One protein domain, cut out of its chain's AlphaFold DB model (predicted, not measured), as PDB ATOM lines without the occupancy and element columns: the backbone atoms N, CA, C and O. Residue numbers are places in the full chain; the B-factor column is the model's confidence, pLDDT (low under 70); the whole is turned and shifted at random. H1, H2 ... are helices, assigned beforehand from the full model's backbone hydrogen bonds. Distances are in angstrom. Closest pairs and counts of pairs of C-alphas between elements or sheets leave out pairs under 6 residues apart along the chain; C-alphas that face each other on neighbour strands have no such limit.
ATOM      1  N   CYS A   2     154.502 153.276 161.492       46.67
ATOM      2  CA  CYS A   2     153.203 153.958 161.572       46.67
ATOM      3  C   CYS A   2     152.910 154.597 160.212       46.67
ATOM      4  O   CYS A   2     153.620 155.514 159.805       46.67
ATOM      5  N   LEU A   3     151.911 154.086 159.496       55.96
ATOM      6  CA  LEU A   3     151.377 154.751 158.312       55.96
ATOM      7  C   LEU A   3     150.574 155.962 158.798       55.96
ATOM      8  O   LEU A   3     149.427 155.802 159.185       55.96
ATOM      9  N   GLU A   4     151.153 157.161 158.835       66.03
ATOM     10  CA  GLU A   4     150.346 158.368 159.046       66.03
ATOM     11  C   GLU A   4     149.601 158.702 157.746       66.03
ATOM     12  O   GLU A   4     150.184 159.187 156.776       66.03
ATOM     13  N   LEU A   5     148.304 158.388 157.716       68.42
ATOM     14  CA  LEU A   5     147.415 158.726 156.602       68.42
ATOM     15  C   LEU A   5     147.020 160.211 156.644       68.42
ATOM     16  O   LEU A   5     146.785 160.759 157.719       68.42
ATOM     17  N   ASP A   6     146.902 160.853 155.474       68.36
ATOM     18  CA  ASP A   6     146.548 162.278 155.363       68.36
ATOM     19  C   ASP A   6     145.209 162.592 156.062       68.36
ATOM     20  O   ASP A   6     144.226 161.854 155.937       68.36
ATOM     21  N   ASN A   7     145.149 163.732 156.757       72.81
ATOM     22  CA  ASN A   7     143.964 164.212 157.466       72.81
ATOM     23  C   ASN A   7     142.750 164.362 156.538       72.81
ATOM     24  O   ASN A   7     141.623 164.190 157.000       72.81
ATOM     25  N   ASN A   8     142.980 164.618 155.245       75.41
ATOM     26  CA  ASN A   8     141.930 164.820 154.240       75.41
ATOM     27  C   ASN A   8     141.217 163.533 153.792       75.41
ATOM     28  O   ASN A   8     140.188 163.615 153.120       75.41
ATOM     29  N   LEU A   9     141.749 162.349 154.111       72.55
ATOM     30  CA  LEU A   9     141.047 161.097 153.836       72.55
ATOM     31  C   LEU A   9     139.780 161.021 154.692       72.55
ATOM     32  O   LEU A   9     139.816 161.342 155.879       72.55
ATOM     33  N   SER A  10     138.672 160.554 154.110       82.40
ATOM     34  CA  SER A  10     137.492 160.230 154.916       82.40
ATOM     35  C   SER A  10     137.872 159.171 155.945       82.40
ATOM     36  O   SER A  10     138.605 158.231 155.610       82.40
ATOM     37  N   ASP A  11     137.323 159.272 157.144       85.89
ATOM     38  CA  ASP A  11     137.660 158.361 158.233       85.89
ATOM     39  C   ASP A  11     137.336 156.898 157.889       85.89
ATOM     40  O   ASP A  11     138.134 156.015 158.193       85.89
ATOM     41  N   TYR A  12     136.303 156.649 157.076       85.66
ATOM     42  CA  TYR A  12     136.008 155.328 156.510       85.66
ATOM     43  C   TYR A  12     137.201 154.692 155.760       85.66
ATOM     44  O   TYR A  12     137.597 153.559 156.035       85.66
ATOM     45  N   PHE A  13     137.834 155.424 154.835       80.27
ATOM     46  CA  PHE A  13     139.000 154.918 154.096       80.27
ATOM     47  C   PHE A  13     140.222 154.721 154.994       80.27
ATOM     48  O   PHE A  13     140.985 153.768 154.794       80.27
ATOM     49  N   LYS A  14     140.410 155.596 155.990       82.55
ATOM     50  CA  LYS A  14     141.464 155.417 156.995       82.55
ATOM     51  C   LYS A  14     141.223 154.127 157.774       82.55
ATOM     52  O   LYS A  14     142.135 153.310 157.871       82.55
ATOM     53  N   ALA A  15     139.994 153.897 158.237       88.03
ATOM     54  CA  ALA A  15     139.599 152.678 158.930       88.03
ATOM     55  C   ALA A  15     139.847 151.427 158.067       88.03
ATOM     56  O   ALA A  15     140.516 150.510 158.536       88.03
ATOM     57  N   CYS A  16     139.431 151.414 156.794       83.27
ATOM     58  CA  CYS A  16     139.706 150.298 155.875       83.27
ATOM     59  C   CYS A  16     141.208 150.015 155.734       83.27
ATOM     60  O   CYS A  16     141.645 148.866 155.786       83.27
ATOM     61  N   THR A  17     142.013 151.067 155.587       80.09
ATOM     62  CA  THR A  17     143.464 150.941 155.412       80.09
ATOM     63  C   THR A  17     144.129 150.386 156.671       80.09
ATOM     64  O   THR A  17     144.879 149.414 156.596       80.09
ATOM     65  N   TYR A  18     143.831 150.948 157.844       87.29
ATOM     66  CA  TYR A  18     144.389 150.457 159.107       87.29
ATOM     67  C   TYR A  18     143.890 149.052 159.457       87.29
ATOM     68  O   TYR A  18     144.666 148.253 159.978       87.29
ATOM     69  N   ALA A  19     142.643 148.716 159.109       88.82
ATOM     70  CA  ALA A  19     142.118 147.361 159.225       88.82
ATOM     71  C   ALA A  19     142.940 146.371 158.390       88.82
ATOM     72  O   ALA A  19     143.412 145.374 158.925       88.82
ATOM     73  N   TYR A  20     143.189 146.682 157.116       83.98
ATOM     74  CA  TYR A  20     143.986 145.840 156.220       83.98
ATOM     75  C   TYR A  20     145.407 145.594 156.742       83.98
ATOM     76  O   TYR A  20     145.882 144.458 156.761       83.98
ATOM     77  N   TYR A  21     146.070 146.648 157.226       81.90
ATOM     78  CA  TYR A  21     147.418 146.566 157.800       81.90
ATOM     79  C   TYR A  21     147.453 146.074 159.251       81.90
ATOM     80  O   TYR A  21     148.523 146.040 159.854       81.90
ATOM     81  N   SER A  22     146.316 145.647 159.812       87.72
ATOM     82  CA  SER A  22     146.234 145.118 161.178       87.72
ATOM     83  C   SER A  22     146.654 146.119 162.272       87.72
ATOM     84  O   SER A  22     147.119 145.718 163.344       87.72
ATOM     85  N   ASP A  23     146.487 147.422 162.028       87.74
ATOM     86  CA  ASP A  23     146.792 148.497 162.975       87.74
ATOM     87  C   ASP A  23     145.539 148.886 163.767       87.74
ATOM     88  O   ASP A  23     144.798 149.806 163.419       87.74
ATOM     89  N   TYR A  24     145.299 148.158 164.858       93.87
ATOM     90  CA  TYR A  24     144.122 148.360 165.705       93.87
ATOM     91  C   TYR A  24     144.025 149.768 166.292       93.87
ATOM     92  O   TYR A  24     142.937 150.341 166.327       93.87
ATOM     93  N   GLU A  25     145.149 150.325 166.750       94.53
ATOM     94  CA  GLU A  25     145.142 151.597 167.478       94.53
ATOM     95  C   GLU A  25     144.735 152.755 166.575       94.53
ATOM     96  O   GLU A  25     144.092 153.697 167.034       94.53
ATOM     97  N   ASN A  26     145.095 152.700 165.294       91.39
ATOM     98  CA  ASN A  26     144.645 153.695 164.335       91.39
ATOM     99  C   ASN A  26     143.291 153.339 163.725       91.39
ATOM    100  O   ASN A  26     142.469 154.237 163.575       91.39
ATOM    101  N   PHE A  27     142.995 152.062 163.470       92.84
ATOM    102  CA  PHE A  27     141.673 151.632 163.007       92.84
ATOM    103  C   PHE A  27     140.549 152.160 163.910       92.84
ATOM    104  O   PHE A  27     139.636 152.826 163.423       92.84
ATOM    105  N   ILE A  28     140.648 151.943 165.226       93.41
ATOM    106  CA  ILE A  28     139.573 152.302 166.161       93.41
ATOM    107  C   ILE A  28     139.360 153.817 166.285       93.41
ATOM    108  O   ILE A  28     138.268 154.252 166.633       93.41
ATOM    109  N   LYS A  29     140.376 154.637 165.975       91.97
ATOM    110  CA  LYS A  29     140.253 156.106 165.985       91.97
ATOM    111  C   LYS A  29     139.369 156.632 164.860       91.97
ATOM    112  O   LYS A  29     138.777 157.692 165.022       91.97
ATOM    113  N   TYR A  30     139.340 155.933 163.726       88.80
ATOM    114  CA  TYR A  30     138.634 156.367 162.515       88.80
ATOM    115  C   TYR A  30     137.378 155.541 162.228       88.80
ATOM    116  O   TYR A  30     136.643 155.833 161.290       88.80
ATOM    117  N   TYR A  31     137.128 154.499 163.018       88.39
ATOM    118  CA  TYR A  31     135.902 153.726 162.941       88.39
ATOM    119  C   TYR A  31     134.756 154.487 163.628       88.39
ATOM    120  O   TYR A  31     134.703 154.578 164.853       88.39
ATOM    121  N   ASP A  32     133.830 155.033 162.837       79.32
ATOM    122  CA  ASP A  32     132.738 155.892 163.321       79.32
ATOM    123  C   ASP A  32     131.475 155.113 163.726       79.32
ATOM    124  O   ASP A  32     130.377 155.434 163.289       79.32
ATOM    125  N   ASN A  33     131.615 154.048 164.529       67.58
ATOM    126  CA  ASN A  33     130.513 153.252 165.113       67.58
ATOM    127  C   ASN A  33     129.352 152.845 164.172       67.58
ATOM    128  O   ASN A  33     128.308 152.394 164.652       67.58
ATOM    129  N   GLU A  34     129.510 152.963 162.853       66.40
ATOM    130  CA  GLU A  34     128.525 152.501 161.888       66.40
ATOM    131  C   GLU A  34     128.447 150.978 161.973       66.40
ATOM    132  O   GLU A  34     129.456 150.281 162.118       66.40
ATOM    133  N   GLU A  35     127.224 150.452 161.952       66.24
ATOM    134  CA  GLU A  35     126.994 149.016 162.041       66.24
ATOM    135  C   GLU A  35     127.740 148.312 160.896       66.24
ATOM    136  O   GLU A  35     127.569 148.660 159.732       66.24
ATOM    137  N   LEU A  36     128.609 147.349 161.221       67.84
ATOM    138  CA  LEU A  36     129.360 146.608 160.208       67.84
ATOM    139  C   LEU A  36     128.386 145.748 159.398       67.84
ATOM    140  O   LEU A  36     127.768 144.828 159.941       67.84
ATOM    141  N   PHE A  37     128.271 146.025 158.101       68.50
ATOM    142  CA  PHE A  37     127.474 145.218 157.182       68.50
ATOM    143  C   PHE A  37     128.333 144.134 156.513       68.50
ATOM    144  O   PHE A  37     129.544 144.281 156.332       68.50
ATOM    145  N   ASP A  38     127.712 143.007 156.152       59.98
ATOM    146  CA  ASP A  38     128.416 141.881 155.516       59.98
ATOM    147  C   ASP A  38     129.000 142.239 154.140       59.98
ATOM    148  O   ASP A  38     130.043 141.711 153.764       59.98
ATOM    149  N   GLU A  39     128.358 143.160 153.419       61.37
ATOM    150  CA  GLU A  39     128.743 143.578 152.062       61.37
ATOM    151  C   GLU A  39     129.609 144.849 152.028       61.37
ATOM    152  O   GLU A  39     129.848 145.402 150.958       61.37
ATOM    153  N   ASP A  40     130.079 145.326 153.182       74.44
ATOM    154  CA  ASP A  40     130.890 146.540 153.263       74.44
ATOM    155  C   ASP A  40     132.368 146.257 152.928       74.44
ATOM    156  O   ASP A  40     132.945 145.278 153.420       74.44
ATOM    157  N   ASP A  41     133.016 147.130 152.144       78.65
ATOM    158  CA  ASP A  41     134.448 147.013 151.827       78.65
ATOM    159  C   ASP A  41     135.270 146.940 153.126       78.65
ATOM    160  O   ASP A  41     136.248 146.193 153.212       78.65
ATOM    161  N   LEU A  42     134.852 147.643 154.184       85.33
ATOM    162  CA  LEU A  42     135.511 147.590 155.488       85.33
ATOM    163  C   LEU A  42     135.559 146.170 156.078       85.33
ATOM    164  O   LEU A  42     136.581 145.772 156.639       85.33
ATOM    165  N   ASN A  43     134.491 145.384 155.927       85.28
ATOM    166  CA  ASN A  43     134.434 144.011 156.431       85.28
ATOM    167  C   ASN A  43     135.468 143.121 155.721       85.28
ATOM    168  O   ASN A  43     136.189 142.357 156.370       85.28
ATOM    169  N   PHE A  44     135.628 143.297 154.406       83.22
ATOM    170  CA  PHE A  44     136.684 142.636 153.639       83.22
ATOM    171  C   PHE A  44     138.083 142.979 154.176       83.22
ATOM    172  O   PHE A  44     138.867 142.072 154.470       83.22
ATOM    173  N   HIS A  45     138.386 144.267 154.382       84.45
ATOM    174  CA  HIS A  45     139.694 144.699 154.892       84.45
ATOM    175  C   HIS A  45     139.946 144.212 156.332       84.45
ATOM    176  O   HIS A  45     141.058 143.783 156.647       84.45
ATOM    177  N   LEU A  46     138.917 144.202 157.190       90.68
ATOM    178  CA  LEU A  46     138.989 143.644 158.544       90.68
ATOM    179  C   LEU A  46     139.279 142.145 158.526       90.68
ATOM    180  O   LEU A  46     140.167 141.693 159.247       90.68
ATOM    181  N   CYS A  47     138.577 141.371 157.697       88.78
ATOM    182  CA  CYS A  47     138.813 139.934 157.575       88.78
ATOM    183  C   CYS A  47     140.255 139.629 157.144       88.78
ATOM    184  O   CYS A  47     140.867 138.714 157.698       88.78
ATOM    185  N   ILE A  48     140.815 140.412 156.213       83.43
ATOM    186  CA  ILE A  48     142.217 140.279 155.791       83.43
ATOM    187  C   ILE A  48     143.170 140.595 156.944       83.43
ATOM    188  O   ILE A  48     144.009 139.756 157.278       83.43
ATOM    189  N   GLY A  49     143.026 141.752 157.594       86.00
ATOM    190  CA  GLY A  49     143.887 142.125 158.721       86.00
ATOM    191  C   GLY A  49     143.844 141.105 159.859       86.00
ATOM    192  O   GLY A  49     144.873 140.676 160.381       86.00
ATOM    193  N   ILE A  50     142.647 140.621 160.197       91.96
ATOM    194  CA  ILE A  50     142.440 139.595 161.227       91.96
ATOM    195  C   ILE A  50     143.162 138.297 160.872       91.96
ATOM    196  O   ILE A  50     143.834 137.721 161.724       91.96
ATOM    197  N   ARG A  51     143.070 137.831 159.622       88.14
ATOM    198  CA  ARG A  51     143.793 136.628 159.186       88.14
ATOM    199  C   ARG A  51     145.305 136.844 159.189       88.14
ATOM    200  O   ARG A  51     146.044 135.916 159.510       88.14
ATOM    201  N   ASN A  52     145.776 138.056 158.922       82.80
ATOM    202  CA  ASN A  52     147.205 138.354 158.849       82.80
ATOM    203  C   ASN A  52     147.883 138.559 160.208       82.80
ATOM    204  O   ASN A  52     149.088 138.340 160.315       82.80
ATOM    205  N   SER A  53     147.134 138.911 161.257       85.20
ATOM    206  CA  SER A  53     147.699 139.241 162.567       85.20
ATOM    207  C   SER A  53     146.904 138.634 163.720       85.20
ATOM    208  O   SER A  53     145.768 139.019 163.999       85.20
ATOM    209  N   TYR A  54     147.540 137.721 164.464       86.75
ATOM    210  CA  TYR A  54     146.952 137.138 165.675       86.75
ATOM    211  C   TYR A  54     146.628 138.211 166.723       86.75
ATOM    212  O   TYR A  54     145.541 138.211 167.296       86.75
ATOM    213  N   ASN A  55     147.536 139.167 166.939       89.16
ATOM    214  CA  ASN A  55     147.319 140.249 167.901       89.16
ATOM    215  C   ASN A  55     146.139 141.142 167.499       89.16
ATOM    216  O   ASN A  55     145.365 141.555 168.360       89.16
ATOM    217  N   PHE A  56     145.977 141.418 166.203       93.17
ATOM    218  CA  PHE A  56     144.833 142.176 165.703       93.17
ATOM    219  C   PHE A  56     143.526 141.399 165.882       93.17
ATOM    220  O   PHE A  56     142.558 141.971 166.367       93.17
ATOM    221  N   ALA A  57     143.516 140.089 165.608       93.35
ATOM    222  CA  ALA A  57     142.362 139.227 165.868       93.35
ATOM    223  C   ALA A  57     141.936 139.245 167.347       93.35
ATOM    224  O   ALA A  57     140.756 139.441 167.637       93.35
ATOM    225  N   VAL A  58     142.893 139.130 168.280       92.31
ATOM    226  CA  VAL A  58     142.632 139.223 169.729       92.31
ATOM    227  C   VAL A  58     142.060 140.592 170.098       92.31
ATOM    228  O   VAL A  58     141.078 140.671 170.836       92.31
ATOM    229  N   LYS A  59     142.646 141.686 169.596       96.27
ATOM    230  CA  LYS A  59     142.136 143.038 169.869       96.27
ATOM    231  C   LYS A  59     140.732 143.241 169.298       96.27
ATOM    232  O   LYS A  59     139.889 143.804 169.986       96.27
ATOM    233  N   MET A  60     140.461 142.732 168.097       95.85
ATOM    234  CA  MET A  60     139.140 142.797 167.471       95.85
ATOM    235  C   MET A  60     138.092 142.006 168.259       95.85
ATOM    236  O   MET A  60     137.023 142.551 168.521       95.85
ATOM    237  N   GLU A  61     138.390 140.781 168.708       95.14
ATOM    238  CA  GLU A  61     137.480 140.002 169.570       95.14
ATOM    239  C   GLU A  61     137.117 140.776 170.849       95.14
ATOM    240  O   GLU A  61     135.958 140.813 171.256       95.14
ATOM    241  N   ASN A  62     138.107 141.441 171.449       95.27
ATOM    242  CA  ASN A  62     137.965 142.172 172.709       95.27
ATOM    243  C   ASN A  62     137.590 143.655 172.531       95.27
ATOM    244  O   ASN A  62     137.592 144.409 173.502       95.27
ATOM    245  N   SER A  63     137.266 144.087 171.310       93.53
ATOM    246  CA  SER A  63     136.990 145.496 170.996       93.53
ATOM    247  C   SER A  63     135.652 145.999 171.546       93.53
ATOM    248  O   SER A  63     135.437 147.202 171.647       93.53
ATOM    249  N   GLY A  64     134.732 145.086 171.880       91.66
ATOM    250  CA  GLY A  64     133.350 145.419 172.235       91.66
ATOM    251  C   GLY A  64     132.475 145.809 171.036       91.66
ATOM    252  O   GLY A  64     131.290 146.085 171.221       91.66
ATOM    253  N   LEU A  65     133.026 145.805 169.816       90.92
ATOM    254  CA  LEU A  65     132.284 146.077 168.588       90.92
ATOM    255  C   LEU A  65     131.298 144.945 168.271       90.92
ATOM    256  O   LEU A  65     131.545 143.768 168.549       90.92
ATOM    257  N   LYS A  66     130.181 145.291 167.626       89.93
ATOM    258  CA  LYS A  66     129.240 144.303 167.085       89.93
ATOM    259  C   LYS A  66     129.805 143.732 165.782       89.93
ATOM    260  O   LYS A  66     129.615 144.300 164.712       89.93
ATOM    261  N   LEU A  67     130.517 142.615 165.887       90.72
ATOM    262  CA  LEU A  67     131.164 141.965 164.746       90.72
ATOM    263  C   LEU A  67     130.189 141.084 163.958       90.72
ATOM    264  O   LEU A  67     129.336 140.403 164.534       90.72
ATOM    265  N   THR A  68     130.359 141.058 162.639       88.67
ATOM    266  CA  THR A  68     129.621 140.162 161.743       88.67
ATOM    267  C   THR A  68     130.088 138.712 161.879       88.67
ATOM    268  O   THR A  68     131.174 138.430 162.402       88.67
ATOM    269  N   SER A  69     129.295 137.755 161.383       85.41
ATOM    270  CA  SER A  69     129.710 136.345 161.392       85.41
ATOM    271  C   SER A  69     130.965 136.102 160.551       85.41
ATOM    272  O   SER A  69     131.791 135.279 160.942       85.41
ATOM    273  N   GLY A  70     131.149 136.842 159.450       85.78
ATOM    274  CA  GLY A  70     132.348 136.768 158.612       85.78
ATOM    275  C   GLY A  70     133.615 137.179 159.365       85.78
ATOM    276  O   GLY A  70     134.632 136.481 159.306       85.78
ATOM    277  N   ILE A  71     133.531 138.249 160.161       90.80
ATOM    278  CA  ILE A  71     134.632 138.705 161.016       90.80
ATOM    279  C   ILE A  71     134.927 137.677 162.111       90.80
ATOM    280  O   ILE A  71     136.077 137.279 162.288       90.80
ATOM    281  N   LEU A  72     133.898 137.188 162.807       93.60
ATOM    282  CA  LEU A  72     134.047 136.183 163.870       93.60
ATOM    283  C   LEU A  72     134.622 134.860 163.330       93.60
ATOM    284  O   LEU A  72     135.486 134.247 163.959       93.60
ATOM    285  N   SER A  73     134.201 134.458 162.130       91.90
ATOM    286  CA  SER A  73     134.747 133.322 161.383       91.90
ATOM    287  C   SER A  73     136.228 133.536 161.037       91.90
ATOM    288  O   SER A  73     137.029 132.615 161.193       91.90
ATOM    289  N   SER A  74     136.631 134.756 160.661       91.90
ATOM    290  CA  SER A  74     138.040 135.102 160.409       91.90
ATOM    291  C   SER A  74     138.892 135.128 161.683       91.90
ATOM    292  O   SER A  74     140.034 134.668 161.646       91.90
ATOM    293  N   ILE A  75     138.348 135.576 162.824       94.54
ATOM    294  CA  ILE A  75     139.031 135.499 164.133       94.54
ATOM    295  C   ILE A  75     139.268 134.030 164.503       94.54
ATOM    296  O   ILE A  75     140.391 133.639 164.824       94.54
ATOM    297  N   SER A  76     138.230 133.195 164.376       95.27
ATOM    298  CA  SER A  76     138.325 131.747 164.606       95.27
ATOM    299  C   SER A  76     139.386 131.113 163.706       95.27
ATOM    300  O   SER A  76     140.211 130.323 164.176       95.27
ATOM    301  N   ALA A  77     139.420 131.512 162.432       94.08
ATOM    302  CA  ALA A  77     140.416 131.057 161.477       94.08
ATOM    303  C   ALA A  77     141.842 131.382 161.947       94.08
ATOM    304  O   ALA A  77     142.683 130.489 162.025       94.08
ATOM    305  N   ARG A  78     142.097 132.637 162.337       93.55
ATOM    306  CA  ARG A  78     143.413 133.094 162.804       93.55
ATOM    307  C   ARG A  78     143.885 132.365 164.058       93.55
ATOM    308  O   ARG A  78     145.068 132.038 164.159       93.55
ATOM    309  N   TYR A  79     142.984 132.102 165.004       94.44
ATOM    310  CA  TYR A  79     143.294 131.340 166.217       94.44
ATOM    311  C   TYR A  79     143.751 129.923 165.875       94.44
ATOM    312  O   TYR A  79     144.819 129.502 166.327       94.44
ATOM    313  N   ILE A  80     143.022 129.242 164.989       95.68
ATOM    314  CA  ILE A  80     143.401 127.913 164.500       95.68
ATOM    315  C   ILE A  80     144.765 127.955 163.810       95.68
ATOM    316  O   ILE A  80     145.640 127.181 164.183       95.68
ATOM    317  N   MET A  81     144.993 128.892 162.883       91.47
ATOM    318  CA  MET A  81     146.283 129.060 162.186       91.47
ATOM    319  C   MET A  81     147.456 129.365 163.137       91.47
ATOM    320  O   MET A  81     148.616 129.168 162.788       91.47
ATOM    321  N   SER A  82     147.167 129.858 164.343       87.90
ATOM    322  CA  SER A  82     148.135 130.081 165.423       87.90
ATOM    323  C   SER A  82     148.168 128.947 166.458       87.90
ATOM    324  O   SER A  82     148.756 129.107 167.528       87.90
ATOM    325  N   ASN A  83     147.557 127.796 166.156       92.16
ATOM    326  CA  ASN A  83     147.464 126.618 167.025       92.16
ATOM    327  C   ASN A  83     146.836 126.919 168.394       92.16
ATOM    328  O   ASN A  83     147.202 126.339 169.419       92.16
ATOM    329  N   LYS A  84     145.890 127.861 168.424       93.99
ATOM    330  CA  LYS A  84     145.081 128.204 169.594       93.99
ATOM    331  C   LYS A  84     143.659 127.726 169.340       93.99
ATOM    332  O   LYS A  84     142.918 128.362 168.603       93.99
ATOM    333  N   VAL A  85     143.296 126.593 169.937       93.16
ATOM    334  CA  VAL A  85     141.935 126.050 169.854       93.16
ATOM    335  C   VAL A  85     141.229 126.236 171.192       93.16
ATOM    336  O   VAL A  85     141.716 125.785 172.227       93.16
ATOM    337  N   CYS A  86     140.079 126.897 171.167       92.57
ATOM    338  CA  CYS A  86     139.209 127.154 172.308       92.57
ATOM    339  C   CYS A  86     137.730 127.049 171.894       92.57
ATOM    340  O   CYS A  86     137.410 126.873 170.718       92.57
ATOM    341  N   ASP A  87     136.812 127.178 172.856       91.33
ATOM    342  CA  ASP A  87     135.364 127.068 172.616       91.33
ATOM    343  C   ASP A  87     134.847 128.061 171.561       91.33
ATOM    344  O   ASP A  87     133.899 127.763 170.831       91.33
ATOM    345  N   PHE A  88     135.504 129.222 171.426       90.13
ATOM    346  CA  PHE A  88     135.195 130.213 170.394       90.13
ATOM    347  C   PHE A  88     135.277 129.618 168.984       90.13
ATOM    348  O   PHE A  88     134.405 129.883 168.152       90.13
ATOM    349  N   ASN A  89     136.284 128.777 168.719       89.85
ATOM    350  CA  ASN A  89     136.508 128.218 167.390       89.85
ATOM    351  C   ASN A  89     135.318 127.377 166.918       89.85
ATOM    352  O   ASN A  89     134.871 127.524 165.783       89.85
ATOM    353  N   PHE A  90     134.737 126.577 167.811       88.71
ATOM    354  CA  PHE A  90     133.620 125.682 167.496       88.71
ATOM    355  C   PHE A  90     132.284 126.414 167.308       88.71
ATOM    356  O   PHE A  90     131.358 125.877 166.695       88.71
ATOM    357  N   LYS A  91     132.180 127.655 167.799       90.26
ATOM    358  CA  LYS A  91     131.011 128.512 167.576       90.26
ATOM    359  C   LYS A  91     131.002 129.119 166.170       90.26
ATOM    360  O   LYS A  91     129.928 129.280 165.593       90.26
ATOM    361  N   TYR A  92     132.175 129.433 165.617       90.23
ATOM    362  CA  TYR A  92     132.314 130.105 164.324       90.23
ATOM    363  C   TYR A  92     133.228 129.304 163.399       90.23
ATOM    364  O   TYR A  92     134.451 129.442 163.432       90.23
ATOM    365  N   LEU A  93     132.618 128.469 162.551       87.47
ATOM    366  CA  LEU A  93     133.359 127.656 161.591       87.47
ATOM    367  C   LEU A  93     134.048 128.574 160.556       87.47
ATOM    368  O   LEU A  93     133.361 129.351 159.883       87.47
ATOM    369  N   PRO A  94     135.384 128.527 160.430       90.38
ATOM    370  CA  PRO A  94     136.119 129.304 159.440       90.38
ATOM    371  C   PRO A  94     135.861 128.790 158.019       90.38
ATOM    372  O   PRO A  94     135.710 127.588 157.818       90.38
ATOM    373  N   SER A  95     135.856 129.678 157.017       80.62
ATOM    374  CA  SER A  95     135.794 129.277 155.597       80.62
ATOM    375  C   SER A  95     137.132 128.760 155.050       80.62
ATOM    376  O   SER A  95     137.162 128.039 154.056       80.62
ATOM    377  N   GLY A  96     138.242 129.102 155.704       86.47
ATOM    378  CA  GLY A  96     139.583 128.633 155.373       86.47
ATOM    379  C   GLY A  96     140.537 128.859 156.541       86.47
ATOM    380  O   GLY A  96     140.453 129.882 157.212       86.47
ATOM    381  N   ILE A  97     141.416 127.889 156.791       90.62
ATOM    382  CA  ILE A  97     142.381 127.879 157.909       90.62
ATOM    383  C   ILE A  97     143.819 127.653 157.439       90.62
ATOM    384  O   ILE A  97     144.647 127.190 158.203       90.62
TER     385      ILE A  97
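What this domain is: This is residues 2 to 97 of the 428 residues of a protein of Kluyveromyces lactis (strain ATCC 8585 / CBS 2359 / DSM 70799 / NBRC 1267 / NRRL Y-1140 / WM37) (UniProt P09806). Start at H5, the longest helix: H5, H3 and H1 lie in a row, running the same way, while H2 folds back on H1 and H4 on H5, and short H6 sits at the H5 end. The printed part has 96 residues with six named helices, H1 to H6, and no named strand: all helix. It is compact, radius of gyration of the C-alphas 13.0 A, spanning 42 by 26 by 21 A.

Where its parts are: Find C-alpha 69 at (129.710, 136.345, 161.392); H5 runs 18.1 A to residue 81. H3 is residues 41 to 52, 16.9 A; H1, 11 to 20, 14.2 A; H2, 24 to 30; H4, 54 to 61; H6, 87 to 91.

How they stand to each other: H5 touches H3 at a shallow tilt of 14 degrees; their closest C-alphas, Arg 51 and Arg 78, are 5.1 A apart. H1 and H2 form a hairpin. In H2, 1 of 3 O i to N i+4 and 3 of 4 O i to N i+3 pairs are within hydrogen-bond range; inside H1, H3, H4, H5 and H6 every O i to N i+4 pair is.

The domain as a whole: The printed part has no cut and no long link; pLDDT is under 70 at residues 2 to 6 and 33 to 39.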